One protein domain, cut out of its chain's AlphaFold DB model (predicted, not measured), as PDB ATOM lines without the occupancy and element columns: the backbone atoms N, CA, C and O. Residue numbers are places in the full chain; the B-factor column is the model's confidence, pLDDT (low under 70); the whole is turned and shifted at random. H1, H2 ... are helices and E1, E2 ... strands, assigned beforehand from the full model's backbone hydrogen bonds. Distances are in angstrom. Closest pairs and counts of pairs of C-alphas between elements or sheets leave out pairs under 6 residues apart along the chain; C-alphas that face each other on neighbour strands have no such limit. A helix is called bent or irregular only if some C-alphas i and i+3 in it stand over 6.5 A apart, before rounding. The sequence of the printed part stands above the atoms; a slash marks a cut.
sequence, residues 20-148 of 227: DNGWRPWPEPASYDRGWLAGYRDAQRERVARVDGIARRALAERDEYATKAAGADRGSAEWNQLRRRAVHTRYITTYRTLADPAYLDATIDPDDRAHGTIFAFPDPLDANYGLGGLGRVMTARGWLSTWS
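This is residues 20 to 148 of the 227 residues of the protein "Alpha/beta hydrolase" of Actinobacteria bacterium (UniProt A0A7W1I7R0). This is a rod whose length is made by one long helix, H1; after it the chain folds back through the shorter helix H2, in a helical hairpin, and runs on to a tiny sheet of two strands, E1 and E2, beside the middle of H1. The short helix H4 packs on the middle of H1, while H3 and much of the long link of residues 94 to 123 lie toward the end where H1 begins. The printed part has 129 residues, with four named helices and two named strands in the order H1, H2, E1, H3, E2, H4; the sheet has the order E1, E2 and is antiparallel, and the class is mostly helix. The whole is only just loose, close to extended, with a radius of gyration of the C-alphas of 20.7 A, and spans 65 by 28 by 26 A.

The strands are E1, residues 91 to 93, and E2, residues 137 to 139. H1, residues 34 to 71, is 55.9 A long, from C-alpha 34 at (-48.260, -2.503, -10.158) to C-alpha 71 at (-21.949, -51.452, -4.419). H2, residues 77 to 87, is 15.7 A long. H3 is residues 124 to 129, 8.9 A long. H4, residues 140 to 147, is 10.2 A long and ends with C-alpha 147 at (-44.148, -25.572, -0.263); it is neither bent nor irregular, but only just: C-alphas 144 and 147 are 6.3 A apart.

E1 and E2 are antiparallel neighbours, their directions at 150 degrees, with N 92 and O 138 at 2.7 A and N 138 and O 92 at 2.9 A, within hydrogen-bond range. E2 and H4 are near each other, with 5 pairs of C-alphas within 10 A. H4 and residues 52 to 59 of H1 touch; the closest C-alphas are those of Ala 55 and Ala 140, 4.4 A. Their tilt of 35.0 degrees is shallow, only just short of steep, and they run opposite ways. The closest C-alphas of H1 and E1 are those of Ala 55 and Ile 92, 7.6 A; H1 and E2 are only just apart, at 8.1 A. Farther out, H2 and residues 61 to 70 of H1 touch, closest at the C-alphas of Ala 66 and Ala 86, 4.5 A. This helical hairpin has a shallow tilt of 32 degrees, only just short of steep, opposite ways. H3 touches no helix. In H1, H2, H3 and H4 every O i to N i+4 pair is within hydrogen-bond range.

The two C-alphas farthest apart are those of Glu 28 and Asp 73, 65.5 A. The printed part has no cut. The link from E1 to H3, 30 residues, is long. The mean pLDDT of the printed part is 95.9, and no printed residue is under 70.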
ATOM      1  N   ASP A  20     -40.155   3.372   0.232       98.06
ATOM      2  CA  ASP A  20     -40.001   3.806  -1.165       98.06
ATOM      3  C   ASP A  20     -40.737   2.882  -2.148       98.06
ATOM      4  O   ASP A  20     -41.141   3.318  -3.224       98.06
ATOM      5  N   ASN A  21     -40.976   1.625  -1.756       98.38
ATOM      6  CA  ASN A  21     -41.752   0.659  -2.535       98.38
ATOM      7  C   ASN A  21     -43.258   0.716  -2.218       98.38
ATOM      8  O   ASN A  21     -44.033  -0.005  -2.841       98.38
ATOM      9  N   GLY A  22     -43.685   1.564  -1.271       97.94
ATOM     10  CA  GLY A  22     -45.097   1.754  -0.920       97.94
ATOM     11  C   GLY A  22     -45.525   1.226   0.451       97.94
ATOM     12  O   GLY A  22     -46.695   1.358   0.818       97.94
ATOM     13  N   TRP A  23     -44.596   0.664   1.231       98.38
ATOM     14  CA  TRP A  23     -44.870   0.181   2.586       98.38
ATOM     15  C   TRP A  23     -45.263   1.311   3.546       98.38
ATOM     16  O   TRP A  23     -44.727   2.422   3.476       98.38
ATOM     17  N   ARG A  24     -46.163   1.018   4.489       97.94
ATOM     18  CA  ARG A  24     -46.496   1.886   5.624       97.94
ATOM     19  C   ARG A  24     -46.486   1.084   6.930       97.94
ATOM     20  O   ARG A  24     -46.767  -0.114   6.888       97.94
ATOM     21  N   PRO A  25     -46.146   1.710   8.074       95.94
ATOM     22  CA  PRO A  25     -46.164   1.030   9.364       95.94
ATOM     23  C   PRO A  25     -47.556   0.492   9.697       95.94
ATOM     24  O   PRO A  25     -48.548   1.204   9.557       95.94
ATOM     25  N   TRP A  26     -47.634  -0.744  10.186       95.38
ATOM     26  CA  TRP A  26     -48.901  -1.331  10.615       95.38
ATOM     27  C   TRP A  26     -49.597  -0.463  11.688       95.38
ATOM     28  O   TRP A  26     -48.920   0.001  12.613       95.38
ATOM     29  N   PRO A  27     -50.934  -0.261  11.640       95.38
ATOM     30  CA  PRO A  27     -51.929  -0.842  10.725       95.38
ATOM     31  C   PRO A  27     -52.262   0.043   9.509       95.38
ATOM     32  O   PRO A  27     -53.348  -0.065   8.941       95.38
ATOM     33  N   GLU A  28     -51.396   0.988   9.137       97.19
ATOM     34  CA  GLU A  28     -51.646   1.806   7.953       97.19
ATOM     35  C   GLU A  28     -51.547   0.937   6.684       97.19
ATOM     36  O   GLU A  28     -50.578   0.190   6.530       97.19
ATOM     37  N   PRO A  29     -52.523   1.017   5.760       95.88
ATOM     38  CA  PRO A  29     -52.483   0.224   4.542       95.88
ATOM     39  C   PRO A  29     -51.317   0.666   3.652       95.88
ATOM     40  O   PRO A  29     -51.128   1.857   3.385       95.88
ATOM     41  N   ALA A  30     -50.558  -0.309   3.160       97.88
ATOM     42  CA  ALA A  30     -49.560  -0.083   2.127       97.88
ATOM     43  C   ALA A  30     -50.239   0.104   0.761       97.88
ATOM     44  O   ALA A  30     -51.392  -0.279   0.554       97.88
ATOM     45  N   SER A  31     -49.505   0.671  -0.196       98.00
ATOM     46  CA  SER A  31     -49.944   0.749  -1.589       98.00
ATOM     47  C   SER A  31     -48.756   0.527  -2.509       98.00
ATOM     48  O   SER A  31     -47.859   1.366  -2.571       98.00
ATOM     49  N   TYR A  32     -48.745  -0.609  -3.206       98.44
ATOM     50  CA  TYR A  32     -47.626  -0.993  -4.063       98.44
ATOM     51  C   TYR A  32     -47.916  -0.672  -5.528       98.44
ATOM     52  O   TYR A  32     -48.974  -1.033  -6.066       98.44
ATOM     53  N   ASP A  33     -46.937  -0.061  -6.197       98.44
ATOM     54  CA  ASP A  33     -46.973   0.118  -7.647       98.44
ATOM     55  C   ASP A  33     -47.143  -1.234  -8.367       98.44
ATOM     56  O   ASP A  33     -46.584  -2.259  -7.967       98.44
ATOM     57  N   ARG A  34     -47.933  -1.256  -9.446       98.12
ATOM     58  CA  ARG A  34     -48.260  -2.503 -10.158       98.12
ATOM     59  C   ARG A  34     -47.103  -3.023 -11.008       98.12
ATOM     60  O   ARG A  34     -46.988  -4.239 -11.165       98.12
ATOM     61  N   GLY A  35     -46.240  -2.140 -11.510       98.31
ATOM     62  CA  GLY A  35     -44.997  -2.525 -12.176       98.31
ATOM     63  C   GLY A  35     -44.007  -3.136 -11.186       98.31
ATOM     64  O   GLY A  35     -43.474  -4.219 -11.440       98.31
ATOM     65  N   TRP A  36     -43.840  -2.506 -10.020       98.56
ATOM     66  CA  TRP A  36     -43.052  -3.058  -8.914       98.56
ATOM     67  C   TRP A  36     -43.577  -4.428  -8.475       98.56
ATOM     68  O   TRP A  36     -42.804  -5.379  -8.381       98.56
ATOM     69  N   LEU A  37     -44.894  -4.571  -8.283       98.69
ATOM     70  CA  LEU A  37     -45.515  -5.829  -7.862       98.69
ATOM     71  C   LEU A  37     -45.264  -6.966  -8.862       98.69
ATOM     72  O   LEU A  37     -45.045  -8.109  -8.451       98.69
ATOM     73  N   ALA A  38     -45.292  -6.673 -10.165       98.50
ATOM     74  CA  ALA A  38     -44.967  -7.654 -11.196       98.50
ATOM     75  C   ALA A  38     -43.514  -8.141 -11.060       98.50
ATOM     76  O   ALA A  38     -43.291  -9.347 -10.937       98.50
ATOM     77  N   GLY A  39     -42.555  -7.212 -10.964       98.50
ATOM     78  CA  GLY A  39     -41.138  -7.539 -10.763       98.50
ATOM     79  C   GLY A  39     -40.867  -8.267  -9.443       98.50
ATOM     80  O   GLY A  39     -40.107  -9.234  -9.409       98.50
ATOM     81  N   TYR A  40     -41.552  -7.880  -8.364       98.56
ATOM     82  CA  TYR A  40     -41.502  -8.574  -7.078       98.56
ATOM     83  C   TYR A  40     -41.943 -10.036  -7.208       98.56
ATOM     84  O   TYR A  40     -41.250 -10.943  -6.744       98.56
ATOM     85  N   ARG A  41     -43.074 -10.291  -7.879       98.00
ATOM     86  CA  ARG A  41     -43.600 -11.647  -8.101       98.00
ATOM     87  C   ARG A  41     -42.665 -12.488  -8.978       98.00
ATOM     88  O   ARG A  41     -42.489 -13.673  -8.690       98.00
ATOM     89  N   ASP A  42     -42.037 -11.897  -9.995       98.38
ATOM     90  CA  ASP A  42     -40.993 -12.560 -10.791       98.38
ATOM     91  C   ASP A  42     -39.786 -12.953  -9.930       98.38
ATOM     92  O   ASP A  42     -39.391 -14.121  -9.912       98.38
ATOM     93  N   ALA A  43     -39.270 -12.027  -9.121       98.06
ATOM     94  CA  ALA A  43     -38.144 -12.300  -8.234       98.06
ATOM     95  C   ALA A  43     -38.458 -13.384  -7.184       98.06
ATOM     96  O   ALA A  43     -37.593 -14.204  -6.856       98.06
ATOM     97  N   GLN A  44     -39.696 -13.444  -6.672       97.62
ATOM     98  CA  GLN A  44     -40.130 -14.531  -5.785       97.62
ATOM     99  C   GLN A  44     -40.175 -15.882  -6.512       97.62
ATOM    100  O   GLN A  44     -39.727 -16.883  -5.950       97.62
ATOM    101  N   ARG A  45     -40.637 -15.936  -7.770       98.06
ATOM    102  CA  ARG A  45     -40.582 -17.167  -8.580       98.06
ATOM    103  C   ARG A  45     -39.145 -17.641  -8.788       98.06
ATOM    104  O   ARG A  45     -38.849 -18.816  -8.573       98.06
ATOM    105  N   GLU A  46     -38.233 -16.740  -9.136       98.00
ATOM    106  CA  GLU A  46     -36.812 -17.073  -9.286       98.00
ATOM    107  C   GLU A  46     -36.192 -17.562  -7.973       98.00
ATOM    108  O   GLU A  46     -35.407 -18.515  -7.962       98.00
ATOM    109  N   ARG A  47     -36.565 -16.944  -6.847       97.31
ATOM    110  CA  ARG A  47     -36.164 -17.395  -5.511       97.31
ATOM    111  C   ARG A  47     -36.623 -18.827  -5.250       97.31
ATOM    112  O   ARG A  47     -35.798 -19.659  -4.870       97.31
ATOM    113  N   VAL A  48     -37.894 -19.141  -5.508       97.62
ATOM    114  CA  VAL A  48     -38.431 -20.506  -5.372       97.62
ATOM    115  C   VAL A  48     -37.656 -21.488  -6.254       97.62
ATOM    116  O   VAL A  48     -37.263 -22.546  -5.767       97.62
ATOM    117  N   ALA A  49     -37.329 -21.125  -7.499       98.31
ATOM    118  CA  ALA A  49     -36.526 -21.970  -8.390       98.31
ATOM    119  C   ALA A  49     -35.118 -22.262  -7.829       98.31
ATOM    120  O   ALA A  49     -34.615 -23.386  -7.942       98.31
ATOM    121  N   ARG A  50     -34.476 -21.286  -7.171       97.75
ATOM    122  CA  ARG A  50     -33.187 -21.504  -6.487       97.75
ATOM    123  C   ARG A  50     -33.321 -22.484  -5.320       97.75
ATOM    124  O   ARG A  50     -32.492 -23.393  -5.205       97.75
ATOM    125  N   VAL A  51     -34.357 -22.338  -4.489       97.44
ATOM    126  CA  VAL A  51     -34.620 -23.247  -3.356       97.44
ATOM    127  C   VAL A  51     -34.957 -24.660  -3.850       97.44
ATOM    128  O   VAL A  51     -34.416 -25.635  -3.324       97.44
ATOM    129  N   ASP A  52     -35.738 -24.788  -4.924       98.31
ATOM    130  CA  ASP A  52     -35.980 -26.064  -5.608       98.31
ATOM    131  C   ASP A  52     -34.674 -26.721  -6.056       98.31
ATOM    132  O   ASP A  52     -34.474 -27.918  -5.847       98.31
ATOM    133  N   GLY A  53     -33.751 -25.942  -6.626       98.06
ATOM    134  CA  GLY A  53     -32.424 -26.420  -7.002       98.06
ATOM    135  C   GLY A  53     -31.630 -26.970  -5.812       98.06
ATOM    136  O   GLY A  53     -31.000 -28.022  -5.930       98.06
ATOM    137  N   ILE A  54     -31.683 -26.305  -4.651       97.44
ATOM    138  CA  ILE A  54     -31.063 -26.794  -3.405       97.44
ATOM    139  C   ILE A  54     -31.694 -28.125  -2.986       97.44
ATOM    140  O   ILE A  54     -30.977 -29.088  -2.703       97.44
ATOM    141  N   ALA A  55     -33.025 -28.202  -2.987       98.06
ATOM    142  CA  ALA A  55     -33.757 -29.398  -2.596       98.06
ATOM    143  C   ALA A  55     -33.457 -30.591  -3.518       98.06
ATOM    144  O   ALA A  55     -33.146 -31.684  -3.043       98.06
ATOM    145  N   ARG A  56     -33.493 -30.379  -4.838       98.38
ATOM    146  CA  ARG A  56     -33.224 -31.417  -5.845       98.38
ATOM    147  C   ARG A  56     -31.791 -31.933  -5.756       98.38
ATOM    148  O   ARG A  56     -31.601 -33.145  -5.783       98.38
ATOM    149  N   ARG A  57     -30.799 -31.050  -5.572       97.94
ATOM    150  CA  ARG A  57     -29.400 -31.463  -5.355       97.94
ATOM    151  C   ARG A  57     -29.246 -32.336  -4.113       97.94
ATOM    152  O   ARG A  57     -28.575 -33.355  -4.185       97.94
ATOM    153  N   ALA A  58     -29.907 -31.984  -3.010       97.31
ATOM    154  CA  ALA A  58     -29.849 -32.784  -1.789       97.31
ATOM    155  C   ALA A  58     -30.463 -34.187  -1.957       97.31
ATOM    156  O   ALA A  58     -29.955 -35.154  -1.392       97.31
ATOM    157  N   LEU A  59     -31.546 -34.316  -2.732       97.94
ATOM    158  CA  LEU A  59     -32.134 -35.622  -3.043       97.94
ATOM    159  C   LEU A  59     -31.241 -36.440  -3.984       97.94
ATOM    160  O   LEU A  59     -31.019 -37.617  -3.720       97.94
ATOM    161  N   ALA A  60     -30.690 -35.811  -5.024       98.06
ATOM    162  CA  ALA A  60     -29.776 -36.463  -5.956       98.06
ATOM    163  C   ALA A  60     -28.503 -36.966  -5.256       98.06
ATOM    164  O   ALA A  60     -28.115 -38.109  -5.466       98.06
ATOM    165  N   GLU A  61     -27.908 -36.158  -4.371       97.56
ATOM    166  CA  GLU A  61     -26.754 -36.560  -3.556       97.56
ATOM    167  C   GLU A  61     -27.089 -37.806  -2.722       97.56
ATOM    168  O   GLU A  61     -26.339 -38.784  -2.703       97.56
ATOM    169  N   ARG A  62     -28.246 -37.804  -2.052       97.50
ATOM    170  CA  ARG A  62     -28.692 -38.942  -1.246       97.50
ATOM    171  C   ARG A  62     -28.835 -40.212  -2.089       97.50
ATOM    172  O   ARG A  62     -28.359 -41.270  -1.675       97.50
ATOM    173  N   ASP A  63     -29.485 -40.109  -3.242       98.12
ATOM    174  CA  ASP A  63     -29.734 -41.248  -4.123       98.12
ATOM    175  C   ASP A  63     -28.412 -41.770  -4.731       98.12
ATOM    176  O   ASP A  63     -28.177 -42.979  -4.747       98.12
ATOM    177  N   GLU A  64     -27.480 -40.882  -5.095       98.38
ATOM    178  CA  GLU A  64     -26.122 -41.237  -5.530       98.38
ATOM    179  C   GLU A  64     -25.368 -42.032  -4.452       98.38
ATOM    180  O   GLU A  64     -24.793 -43.092  -4.727       98.38
ATOM    181  N   TYR A  65     -25.377 -41.557  -3.203       98.44
ATOM    182  CA  TYR A  65     -24.716 -42.267  -2.106       98.44
ATOM    183  C   TYR A  65     -25.408 -43.583  -1.749       98.44
ATOM    184  O   TYR A  65     -24.729 -44.507  -1.300       98.44
ATOM    185  N   ALA A  66     -26.719 -43.707  -1.971       98.19
ATOM    186  CA  ALA A  66     -27.426 -44.975  -1.822       98.19
ATOM    187  C   ALA A  66     -26.938 -46.009  -2.844       98.19
ATOM    188  O   ALA A  66     -26.617 -47.135  -2.457       98.19
ATOM    189  N   THR A  67     -26.792 -45.620  -4.114       98.50
ATOM    190  CA  THR A  67     -26.224 -46.483  -5.159       98.50
ATOM    191  C   THR A  67     -24.788 -46.891  -4.832       98.50
ATOM    192  O   THR A  67     -24.466 -48.077  -4.889       98.50
ATOM    193  N   LYS A  68     -23.933 -45.947  -4.413       98.50
ATOM    194  CA  LYS A  68     -22.551 -46.257  -4.003       98.50
ATOM    195  C   LYS A  68     -22.510 -47.213  -2.809       98.50
ATOM    196  O   LYS A  68     -21.757 -48.179  -2.824       98.50
ATOM    197  N   ALA A  69     -23.341 -46.982  -1.791       98.38
ATOM    198  CA  ALA A  69     -23.412 -47.853  -0.620       98.38
ATOM    199  C   ALA A  69     -23.878 -49.274  -0.975       98.38
ATOM    200  O   ALA A  69     -23.433 -50.225  -0.341       98.38
ATOM    201  N   ALA A  70     -24.752 -49.434  -1.973       97.88
ATOM    202  CA  ALA A  70     -25.191 -50.749  -2.438       97.88
ATOM    203  C   ALA A  70     -24.080 -51.537  -3.156       97.88
ATOM    204  O   ALA A  70     -24.111 -52.764  -3.138       97.88
ATOM    205  N   GLY A  71     -23.110 -50.843  -3.764       97.88
ATOM    206  CA  GLY A  71     -21.949 -51.452  -4.419       97.88
ATOM    207  C   GLY A  71     -20.764 -51.753  -3.494       97.88
ATOM    208  O   GLY A  71     -19.831 -52.421  -3.925       97.88
ATOM    209  N   ALA A  72     -20.779 -51.268  -2.250       98.12
ATOM    210  CA  ALA A  72     -19.706 -51.481  -1.280       98.12
ATOM    211  C   ALA A  72     -19.957 -52.718  -0.402       98.12
ATOM    212  O   ALA A  72     -21.100 -53.029  -0.053       98.12
ATOM    213  N   ASP A  73     -18.880 -53.370   0.043       98.25
ATOM    214  CA  ASP A  73     -18.966 -54.539   0.920       98.25
ATOM    215  C   ASP A  73     -19.661 -54.193   2.238       98.25
ATOM    216  O   ASP A  73     -19.192 -53.365   3.032       98.25
ATOM    217  N   ARG A  74     -20.797 -54.844   2.493       96.88
ATOM    218  CA  ARG A  74     -21.607 -54.587   3.685       96.88
ATOM    219  C   ARG A  74     -20.798 -54.868   4.952       96.88
ATOM    220  O   ARG A  74     -20.302 -55.968   5.155       96.88
ATOM    221  N   GLY A  75     -20.734 -53.874   5.838       95.69
ATOM    222  CA  GLY A  75     -19.961 -53.942   7.084       95.69
ATOM    223  C   GLY A  75     -18.560 -53.332   6.989       95.69
ATOM    224  O   GLY A  75     -17.948 -53.094   8.028       95.69
ATOM    225  N   SER A  76     -18.081 -52.999   5.787       98.44
ATOM    226  CA  SER A  76     -16.838 -52.244   5.612       98.44
ATOM    227  C   SER A  76     -16.957 -50.801   6.130       98.44
ATOM    228  O   SER A  76     -18.052 -50.239   6.277       98.44
ATOM    229  N   ALA A  77     -15.804 -50.172   6.386       98.38
ATOM    230  CA  ALA A  77     -15.740 -48.761   6.766       98.38
ATOM    231  C   ALA A  77     -16.294 -47.842   5.661       98.38
ATOM    232  O   ALA A  77     -17.022 -46.895   5.961       98.38
ATOM    233  N   GLU A  78     -16.009 -48.155   4.394       98.19
ATOM    234  CA  GLU A  78     -16.531 -47.433   3.229       98.19
ATOM    235  C   GLU A  78     -18.058 -47.523   3.156       98.19
ATOM    236  O   GLU A  78     -18.735 -46.492   3.122       98.19
ATOM    237  N   TRP A  79     -18.616 -48.737   3.233       98.50
ATOM    238  CA  TRP A  79     -20.064 -48.941   3.260       98.50
ATOM    239  C   TRP A  79     -20.725 -48.125   4.375       98.50
ATOM    240  O   TRP A  79     -21.752 -47.481   4.156       98.50
ATOM    241  N   ASN A  80     -20.125 -48.100   5.571       98.38
ATOM    242  CA  ASN A  80     -20.653 -47.328   6.692       98.38
ATOM    243  C   ASN A  80     -20.674 -45.817   6.398       98.38
ATOM    244  O   ASN A  80     -21.678 -45.161   6.682       98.38
ATOM    245  N   GLN A  81     -19.605 -45.268   5.814       98.19
ATOM    246  CA  GLN A  81     -19.522 -43.848   5.456       98.19
ATOM    247  C   GLN A  81     -20.513 -43.469   4.347       98.19
ATOM    248  O   GLN A  81     -21.253 -42.493   4.498       98.19
ATOM    249  N   LEU A  82     -20.583 -44.260   3.273       98.56
ATOM    250  CA  LEU A  82     -21.522 -44.046   2.168       98.56
ATOM    251  C   LEU A  82     -22.969 -44.136   2.659       98.56
ATOM    252  O   LEU A  82     -23.779 -43.255   2.377       98.56
ATOM    253  N   ARG A  83     -23.283 -45.143   3.486       97.94
ATOM    254  CA  ARG A  83     -24.629 -45.325   4.034       97.94
ATOM    255  C   ARG A  83     -25.076 -44.141   4.886       97.94
ATOM    256  O   ARG A  83     -26.244 -43.777   4.813       97.94
ATOM    257  N   ARG A  84     -24.194 -43.523   5.686       97.75
ATOM    258  CA  ARG A  84     -24.548 -42.321   6.472       97.75
ATOM    259  C   ARG A  84     -25.037 -41.185   5.573       97.75
ATOM    260  O   ARG A  84     -26.014 -40.533   5.922       97.75
ATOM    261  N   ARG A  85     -24.399 -40.983   4.415       97.12
ATOM    262  CA  ARG A  85     -24.824 -39.986   3.420       97.12
ATOM    263  C   ARG A  85     -26.108 -40.404   2.703       97.12
ATOM    264  O   ARG A  85     -27.018 -39.597   2.580       97.12
ATOM    265  N   ALA A  86     -26.229 -41.682   2.345       97.62
ATOM    266  CA  ALA A  86     -27.418 -42.250   1.708       97.62
ATOM    267  C   ALA A  86     -28.702 -42.138   2.551       97.62
ATOM    268  O   ALA A  86     -29.802 -42.106   2.011       97.62
ATOM    269  N   VAL A  87     -28.587 -42.111   3.883       96.00
ATOM    270  CA  VAL A  87     -29.744 -41.949   4.786       96.00
ATOM    271  C   VAL A  87     -29.881 -40.528   5.332       96.00
ATOM    272  O   VAL A  87     -30.869 -40.226   6.004       96.00
ATOM    273  N   HIS A  88     -28.910 -39.649   5.069       95.75
ATOM    274  CA  HIS A  88     -28.977 -38.262   5.506       95.75
ATOM    275  C   HIS A  88     -30.128 -37.539   4.801       95.75
ATOM    276  O   HIS A  88     -30.371 -37.707   3.608       95.75
ATOM    277  N   THR A  89     -30.839 -36.709   5.560       93.50
ATOM    278  CA  THR A  89     -31.900 -35.849   5.040       93.50
ATOM    279  C   THR A  89     -31.507 -34.404   5.276       93.50
ATOM    280  O   THR A  89     -31.371 -33.971   6.421       93.50
ATOM    281  N   ARG A  90     -31.342 -33.654   4.185       94.44
ATOM    282  CA  ARG A  90     -31.108 -32.214   4.255       94.44
ATOM    283  C   ARG A  90     -32.377 -31.510   4.725       94.44
ATOM    284  O   ARG A  90     -33.449 -31.719   4.149       94.44
ATOM    285  N   TYR A  91     -32.222 -30.641   5.717       95.81
ATOM    286  CA  TYR A  91     -33.230 -29.658   6.093       95.81
ATOM    287  C   TYR A  91     -32.955 -28.333   5.377       95.81
ATOM    288  O   TYR A  91     -31.800 -27.943   5.183       95.81
ATOM    289  N   ILE A  92     -34.027 -27.678   4.952       95.00
ATOM    290  CA  ILE A  92     -34.058 -26.363   4.328       95.00
ATOM    291  C   ILE A  92     -34.786 -25.441   5.297       95.00
ATOM    292  O   ILE A  92     -35.875 -25.774   5.769       95.00
ATOM    293  N   THR A  93     -34.167 -24.302   5.583       94.56
ATOM    294  CA  THR A  93     -34.775 -23.223   6.353       94.56
ATOM    295  C   THR A  93     -35.133 -22.103   5.388       94.56
ATOM    296  O   THR A  93     -34.246 -21.565   4.735       94.56
ATOM    297  N   THR A  94     -36.416 -21.765   5.291       94.00
ATOM    298  CA  THR A  94     -36.924 -20.742   4.369       94.00
ATOM    299  C   THR A  94     -37.504 -19.580   5.165       94.00
ATOM    300  O   THR A  94     -38.484 -19.727   5.896       94.00
ATOM    301  N   TYR A  95     -36.905 -18.400   5.028       94.38
ATOM    302  CA  TYR A  95     -37.365 -17.189   5.709       94.38
ATOM    303  C   TYR A  95     -38.421 -16.437   4.897       94.38
ATOM    304  O   TYR A  95     -38.497 -16.583   3.675       94.38
ATOM    305  N   ARG A  96     -39.202 -15.595   5.588       94.69
ATOM    306  CA  ARG A  96     -40.177 -14.678   4.979       94.69
ATOM    307  C   ARG A  96     -41.170 -15.356   4.024       94.69
ATOM    308  O   ARG A  96     -41.328 -14.954   2.876       94.69
ATOM    309  N   THR A  97     -41.781 -16.444   4.484       92.44
ATOM    310  CA  THR A  97     -42.739 -17.261   3.720       92.44
ATOM    311  C   THR A  97     -44.127 -16.629   3.605       92.44
ATOM    312  O   THR A  97     -44.927 -17.101   2.810       92.44
ATOM    313  N   LEU A  98     -44.393 -15.551   4.348       92.38
ATOM    314  CA  LEU A  98     -45.622 -14.755   4.290       92.38
ATOM    315  C   LEU A  98     -45.357 -13.381   3.656       92.38
ATOM    316  O   LEU A  98     -46.040 -12.405   3.948       92.38
ATOM    317  N   ALA A  99     -44.305 -13.252   2.846       94.62
ATOM    318  CA  ALA A  99     -43.955 -12.001   2.180       94.62
ATOM    319  C   ALA A  99     -44.817 -11.779   0.923       94.62
ATOM    320  O   ALA A  99     -44.297 -11.661  -0.188       94.62
ATOM    321  N   ASP A 100     -46.140 -11.771   1.099       96.12
ATOM    322  CA  ASP A 100     -47.113 -11.424   0.062       96.12
ATOM    323  C   ASP A 100     -47.590  -9.970   0.258       96.12
ATOM    324  O   ASP A 100     -48.224  -9.663   1.274       96.12
ATOM    325  N   PRO A 101     -47.315  -9.059  -0.697       97.75
ATOM    326  CA  PRO A 101     -47.809  -7.683  -0.665       97.75
ATOM    327  C   PRO A 101     -49.329  -7.556  -0.486       97.75
ATOM    328  O   PRO A 101     -49.780  -6.572   0.098       97.75
ATOM    329  N   ALA A 102     -50.122  -8.550  -0.911       96.94
ATOM    330  CA  ALA A 102     -51.582  -8.538  -0.762       96.94
ATOM    331  C   ALA A 102     -52.062  -8.607   0.700       96.94
ATOM    332  O   ALA A 102     -53.225  -8.300   0.974       96.94
ATOM    333  N   TYR A 103     -51.182  -8.974   1.644       96.62
ATOM    334  CA  TYR A 103     -51.465  -8.876   3.077       96.62
ATOM    335  C   TYR A 103     -51.369  -7.442   3.609       96.62
ATOM    336  O   TYR A 103     -51.906  -7.167   4.673       96.62
ATOM    337  N   LEU A 104     -50.694  -6.524   2.913       97.44
ATOM    338  CA  LEU A 104     -50.528  -5.131   3.355       97.44
ATOM    339  C   LEU A 104     -51.269  -4.129   2.457       97.44
ATOM    340  O   LEU A 104     -51.588  -3.033   2.910       97.44
ATOM    341  N   ASP A 105     -51.567  -4.506   1.213       97.56
ATOM    342  CA  ASP A 105     -52.314  -3.711   0.237       97.56
ATOM    343  C   ASP A 105     -53.561  -4.481  -0.232       97.56
ATOM    344  O   ASP A 105     -53.498  -5.356  -1.100       97.56
ATOM    345  N   ALA A 106     -54.720  -4.132   0.334       95.94
ATOM    346  CA  ALA A 106     -56.004  -4.758   0.010       95.94
ATOM    347  C   ALA A 106     -56.508  -4.442  -1.414       95.94
ATOM    348  O   ALA A 106     -57.483  -5.033  -1.872       95.94
ATOM    349  N   THR A 107     -55.858  -3.522  -2.137       96.56
ATOM    350  CA  THR A 107     -56.219  -3.212  -3.528       96.56
ATOM    351  C   THR A 107     -55.655  -4.231  -4.524       96.56
ATOM    352  O   THR A 107     -56.047  -4.230  -5.694       96.56
ATOM    353  N   ILE A 108     -54.722  -5.086  -4.097       97.38
ATOM    354  CA  ILE A 108     -54.246  -6.245  -4.862       97.38
ATOM    355  C   ILE A 108     -55.296  -7.342  -4.714       97.38
ATOM    356  O   ILE A 108     -55.574  -7.727  -3.593       97.38
ATOM    357  N   ASP A 109     -55.878  -7.854  -5.798       95.50
ATOM    358  CA  ASP A 109     -56.926  -8.891  -5.738       95.50
ATOM    359  C   ASP A 109     -58.093  -8.510  -4.792       95.50
ATOM    360  O   ASP A 109     -58.311  -9.203  -3.804       95.50
ATOM    361  N   PRO A 110     -58.807  -7.388  -5.015       96.00
ATOM    362  CA  PRO A 110     -59.764  -6.835  -4.047       96.00
ATOM    363  C   PRO A 110     -60.950  -7.777  -3.758       96.00
ATOM    364  O   PRO A 110     -61.587  -8.273  -4.687       96.00
ATOM    365  N   ASP A 111     -61.265  -7.977  -2.475       96.19
ATOM    366  CA  ASP A 111     -62.392  -8.776  -1.957       96.19
ATOM    367  C   ASP A 111     -62.847  -8.253  -0.567       96.19
ATOM    368  O   ASP A 111     -62.535  -7.114  -0.209       96.19
ATOM    369  N   ASP A 112     -63.615  -9.035   0.207       97.00
ATOM    370  CA  ASP A 112     -64.176  -8.599   1.499       97.00
ATOM    371  C   ASP A 112     -63.173  -8.693   2.676       97.00
ATOM    372  O   ASP A 112     -63.549  -8.446   3.828       97.00
ATOM    373  N   ARG A 113     -61.913  -9.087   2.441       95.62
ATOM    374  CA  ARG A 113     -60.940  -9.321   3.518       95.62
ATOM    375  C   ARG A 113     -60.456  -8.035   4.188       95.62
ATOM    376  O   ARG A 113     -60.333  -6.974   3.579       95.62
ATOM    377  N   ALA A 114     -60.049  -8.172   5.447       93.25
ATOM    378  CA  ALA A 114     -59.151  -7.207   6.070       93.25
ATOM    379  C   ALA A 114     -57.709  -7.435   5.585       93.25
ATOM    380  O   ALA A 114     -57.333  -8.562   5.257       93.25
ATOM    381  N   HIS A 115     -56.885  -6.382   5.578       92.69
ATOM    382  CA  HIS A 115     -55.442  -6.554   5.413       92.69
ATOM    383  C   HIS A 115     -54.873  -7.326   6.621       92.69
ATOM    384  O   HIS A 115     -55.422  -7.276   7.723       92.69
ATOM    385  N   GLY A 116     -53.800  -8.075   6.395       94.50
ATOM    386  CA  GLY A 116     -53.228  -9.055   7.312       94.50
ATOM    387  C   GLY A 116     -53.336 -10.489   6.787       94.50
ATOM    388  O   GLY A 116     -53.712 -10.734   5.642       94.50
ATOM    389  N   THR A 117     -52.982 -11.441   7.646       93.88
ATOM    390  CA  THR A 117     -53.014 -12.890   7.391       93.88
ATOM    391  C   THR A 117     -53.444 -13.614   8.666       93.88
ATOM    392  O   THR A 117     -53.219 -13.116   9.767       93.88
ATOM    393  N   ILE A 118     -54.012 -14.816   8.558       93.31
ATOM    394  CA  ILE A 118     -54.257 -15.668   9.736       93.31
ATOM    395  C   ILE A 118     -52.966 -16.209  10.369       93.31
ATOM    396  O   ILE A 118     -53.005 -16.735  11.482       93.31
ATOM    397  N   PHE A 119     -51.832 -16.117   9.672       91.69
ATOM    398  CA  PHE A 119     -50.555 -16.676  10.115       91.69
ATOM    399  C   PHE A 119     -49.671 -15.681  10.877       91.69
ATOM    400  O   PHE A 119     -48.607 -16.062  11.364       91.69
ATOM    401  N   ALA A 120     -50.096 -14.424  11.005       90.94
ATOM    402  CA  ALA A 120     -49.373 -13.383  11.726       90.94
ATOM    403  C   ALA A 120     -50.359 -12.474  12.458       90.94
ATOM    404  O   ALA A 120     -51.377 -12.088  11.891       90.94
ATOM    405  N   PHE A 121     -50.062 -12.117  13.709       88.12
ATOM    406  CA  PHE A 121     -50.894 -11.178  14.451       88.12
ATOM    407  C   PHE A 121     -50.043 -10.250  15.333       88.12
ATOM    408  O   PHE A 121     -49.275 -10.764  16.148       88.12
ATOM    409  N   PRO A 122     -50.221  -8.917  15.241       89.50
ATOM    410  CA  PRO A 122     -51.091  -8.221  14.288       89.50
ATOM    411  C   PRO A 122     -50.428  -7.994  12.914       89.50
ATOM    412  O   PRO A 122     -51.137  -7.926  11.919       89.50
ATOM    413  N   ASP A 123     -49.098  -7.909  12.845       93.44
ATOM    414  CA  ASP A 123     -48.357  -7.477  11.653       93.44
ATOM    415  C   ASP A 123     -47.730  -8.678  10.903       93.44
ATOM    416  O   ASP A 123     -46.988  -9.458  11.512       93.44
ATOM    417  N   PRO A 124     -47.954  -8.845   9.580       93.75
ATOM    418  CA  PRO A 124     -47.240  -9.822   8.749       93.75
ATOM    419  C   PRO A 124     -45.705  -9.791   8.879       93.75
ATOM    420  O   PRO A 124     -45.050 -10.827   8.709       93.75
ATOM    421  N   LEU A 125     -45.114  -8.631   9.196       94.75
ATOM    422  CA  LEU A 125     -43.684  -8.471   9.483       94.75
ATOM    423  C   LEU A 125     -43.213  -9.420  10.589       94.75
ATOM    424  O   LEU A 125     -42.173 -10.070  10.433       94.75
ATOM    425  N   ASP A 126     -44.000  -9.569  11.655       93.44
ATOM    426  CA  ASP A 126     -43.636 -10.365  12.830       93.44
ATOM    427  C   ASP A 126     -43.492 -11.851  12.498       93.44
ATOM    428  O   ASP A 126     -42.609 -12.528  13.020       93.44
ATOM    429  N   ALA A 127     -44.306 -12.392  11.593       92.12
ATOM    430  CA  ALA A 127     -44.150 -13.779  11.159       92.12
ATOM    431  C   ALA A 127     -43.047 -13.934  10.096       92.12
ATOM    432  O   ALA A 127     -42.406 -14.988   9.990       92.12
ATOM    433  N   ASN A 128     -42.769 -12.885   9.323       94.50
ATOM    434  CA  ASN A 128     -41.713 -12.897   8.319       94.50
ATOM    435  C   ASN A 128     -40.306 -12.872   8.937       94.50
ATOM    436  O   ASN A 128     -39.458 -13.657   8.491       94.50
ATOM    437  N   TYR A 129     -40.086 -12.070   9.984       93.56
ATOM    438  CA  TYR A 129     -38.795 -11.942  10.678       93.56
ATOM    439  C   TYR A 129     -38.735 -12.624  12.050       93.56
ATOM    440  O   TYR A 129     -37.654 -13.010  12.495       93.56
ATOM    441  N   GLY A 130     -39.870 -12.804  12.720       88.69
ATOM    442  CA  GLY A 130     -39.945 -13.430  14.036       88.69
ATOM    443  C   GLY A 130     -40.136 -14.948  14.001       88.69
ATOM    444  O   GLY A 130     -39.937 -15.639  12.991       88.69
ATOM    445  N   LEU A 131     -40.519 -15.488  15.159       82.69
ATOM    446  CA  LEU A 131     -40.580 -16.929  15.414       82.69
ATOM    447  C   LEU A 131     -41.666 -17.649  14.592       82.69
ATOM    448  O   LEU A 131     -41.458 -18.787  14.181       82.69
ATOM    449  N   GLY A 132     -42.807 -16.997  14.350       78.50
ATOM    450  CA  GLY A 132     -44.054 -17.629  13.893       78.50
ATOM    451  C   GLY A 132     -44.167 -17.963  12.402       78.50
ATOM    452  O   GLY A 132     -45.256 -18.292  11.949       78.50
ATOM    453  N   GLY A 133     -43.092 -17.863  11.616       79.62
ATOM    454  CA  GLY A 133     -43.197 -18.027  10.164       79.62
ATOM    455  C   GLY A 133     -43.650 -19.416   9.721       79.62
ATOM    456  O   GLY A 133     -43.147 -20.448  10.175       79.62
ATOM    457  N   LEU A 134     -44.571 -19.416   8.764       87.69
ATOM    458  CA  LEU A 134     -45.198 -20.612   8.236       87.69
ATOM    459  C   LEU A 134     -44.196 -21.465   7.441       87.69
ATOM    460  O   LEU A 134     -43.454 -20.953   6.607       87.69
ATOM    461  N   GLY A 135     -44.151 -22.773   7.701       88.62
ATOM    462  CA  GLY A 135     -43.325 -23.704   6.923       88.62
ATOM    463  C   GLY A 135     -41.808 -23.467   6.999       88.62
ATOM    464  O   GLY A 135     -41.080 -23.891   6.105       88.62
ATOM    465  N   ARG A 136     -41.323 -22.802   8.061       91.06
ATOM    466  CA  ARG A 136     -39.935 -22.319   8.202       91.06
ATOM    467  C   ARG A 136     -38.865 -23.382   7.957       91.06
ATOM    468  O   ARG A 136     -37.854 -23.071   7.342       91.06
ATOM    469  N   VAL A 137     -39.041 -24.594   8.486       93.88
ATOM    470  CA  VAL A 137     -38.050 -25.676   8.399       93.88
ATOM    471  C   VAL A 137     -38.702 -26.907   7.796       93.88
ATOM    472  O   VAL A 137     -39.666 -27.436   8.343       93.88
ATOM    473  N   MET A 138     -38.150 -27.378   6.682       95.12
ATOM    474  CA  MET A 138     -38.651 -28.531   5.941       95.12
ATOM    475  C   MET A 138     -37.508 -29.463   5.567       95.12
ATOM    476  O   MET A 138     -36.369 -29.038   5.407       95.12
ATOM    477  N   THR A 139     -37.792 -30.746   5.365       97.44
ATOM    478  CA  THR A 139     -36.856 -31.591   4.609       97.44
ATOM    479  C   THR A 139     -36.834 -31.143   3.144       97.44
ATOM    480  O   THR A 139     -37.823 -30.600   2.651       97.44
ATOM    481  N   ALA A 140     -35.757 -31.425   2.406       97.19
ATOM    482  CA  ALA A 140     -35.695 -31.149   0.965       97.19
ATOM    483  C   ALA A 140     -36.877 -31.764   0.187       97.19
ATOM    484  O   ALA A 140     -37.455 -31.128  -0.692       97.19
ATOM    485  N   ARG A 141     -37.292 -32.985   0.554       96.81
ATOM    486  CA  ARG A 141     -38.489 -33.619  -0.014       96.81
ATOM    487  C   ARG A 141     -39.770 -32.888   0.388       96.81
ATOM    488  O   ARG A 141     -40.626 -32.696  -0.462       96.81
ATOM    489  N   GLY A 142     -39.899 -32.487   1.653       96.62
ATOM    490  CA  GLY A 142     -41.065 -31.748   2.147       96.62
ATOM    491  C   GLY A 142     -41.261 -30.408   1.436       96.62
ATOM    492  O   GLY A 142     -42.384 -30.073   1.073       96.62
ATOM    493  N   TRP A 143     -40.171 -29.689   1.148       96.88
ATOM    494  CA  TRP A 143     -40.213 -28.465   0.342       96.88
ATOM    495  C   TRP A 143     -40.825 -28.716  -1.043       96.88
ATOM    496  O   TRP A 143     -41.840 -28.113  -1.385       96.88
ATOM    497  N   LEU A 144     -40.260 -29.661  -1.806       97.25
ATOM    498  CA  LEU A 144     -40.745 -29.994  -3.152       97.25
ATOM    499  C   LEU A 144     -42.158 -30.590  -3.140       97.25
ATOM    500  O   LEU A 144     -42.881 -30.455  -4.116       97.25
ATOM    501  N   SER A 145     -42.550 -31.252  -2.050       96.06
ATOM    502  CA  SER A 145     -43.860 -31.890  -1.933       96.06
ATOM    503  C   SER A 145     -44.983 -30.906  -1.622       96.06
ATOM    504  O   SER A 145     -46.094 -31.137  -2.085       96.06
ATOM    505  N   THR A 146     -44.736 -29.852  -0.839       94.19
ATOM    506  CA  THR A 146     -45.820 -29.041  -0.244       94.19
ATOM    507  C   THR A 146     -45.641 -27.531  -0.406       94.19
ATOM    508  O   THR A 146     -46.638 -26.830  -0.500       94.19
ATOM    509  N   TRP A 147     -44.407 -27.016  -0.423       93.75
ATOM    510  CA  TRP A 147     -44.148 -25.572  -0.263       93.75
ATOM    511  C   TRP A 147     -43.602 -24.884  -1.508       93.75
ATOM    512  O   TRP A 147     -43.725 -23.669  -1.644       93.75
ATOM    513  N   SER A 148     -42.993 -25.639  -2.420       95.62
ATOM    514  CA  SER A 148     -42.552 -25.082  -3.690       95.62
ATOM    515  C   SER A 148     -43.753 -24.700  -4.549       95.62
ATOM    516  O   SER A 148     -44.452 -25.577  -5.051       95.62
TER     517      SER A 148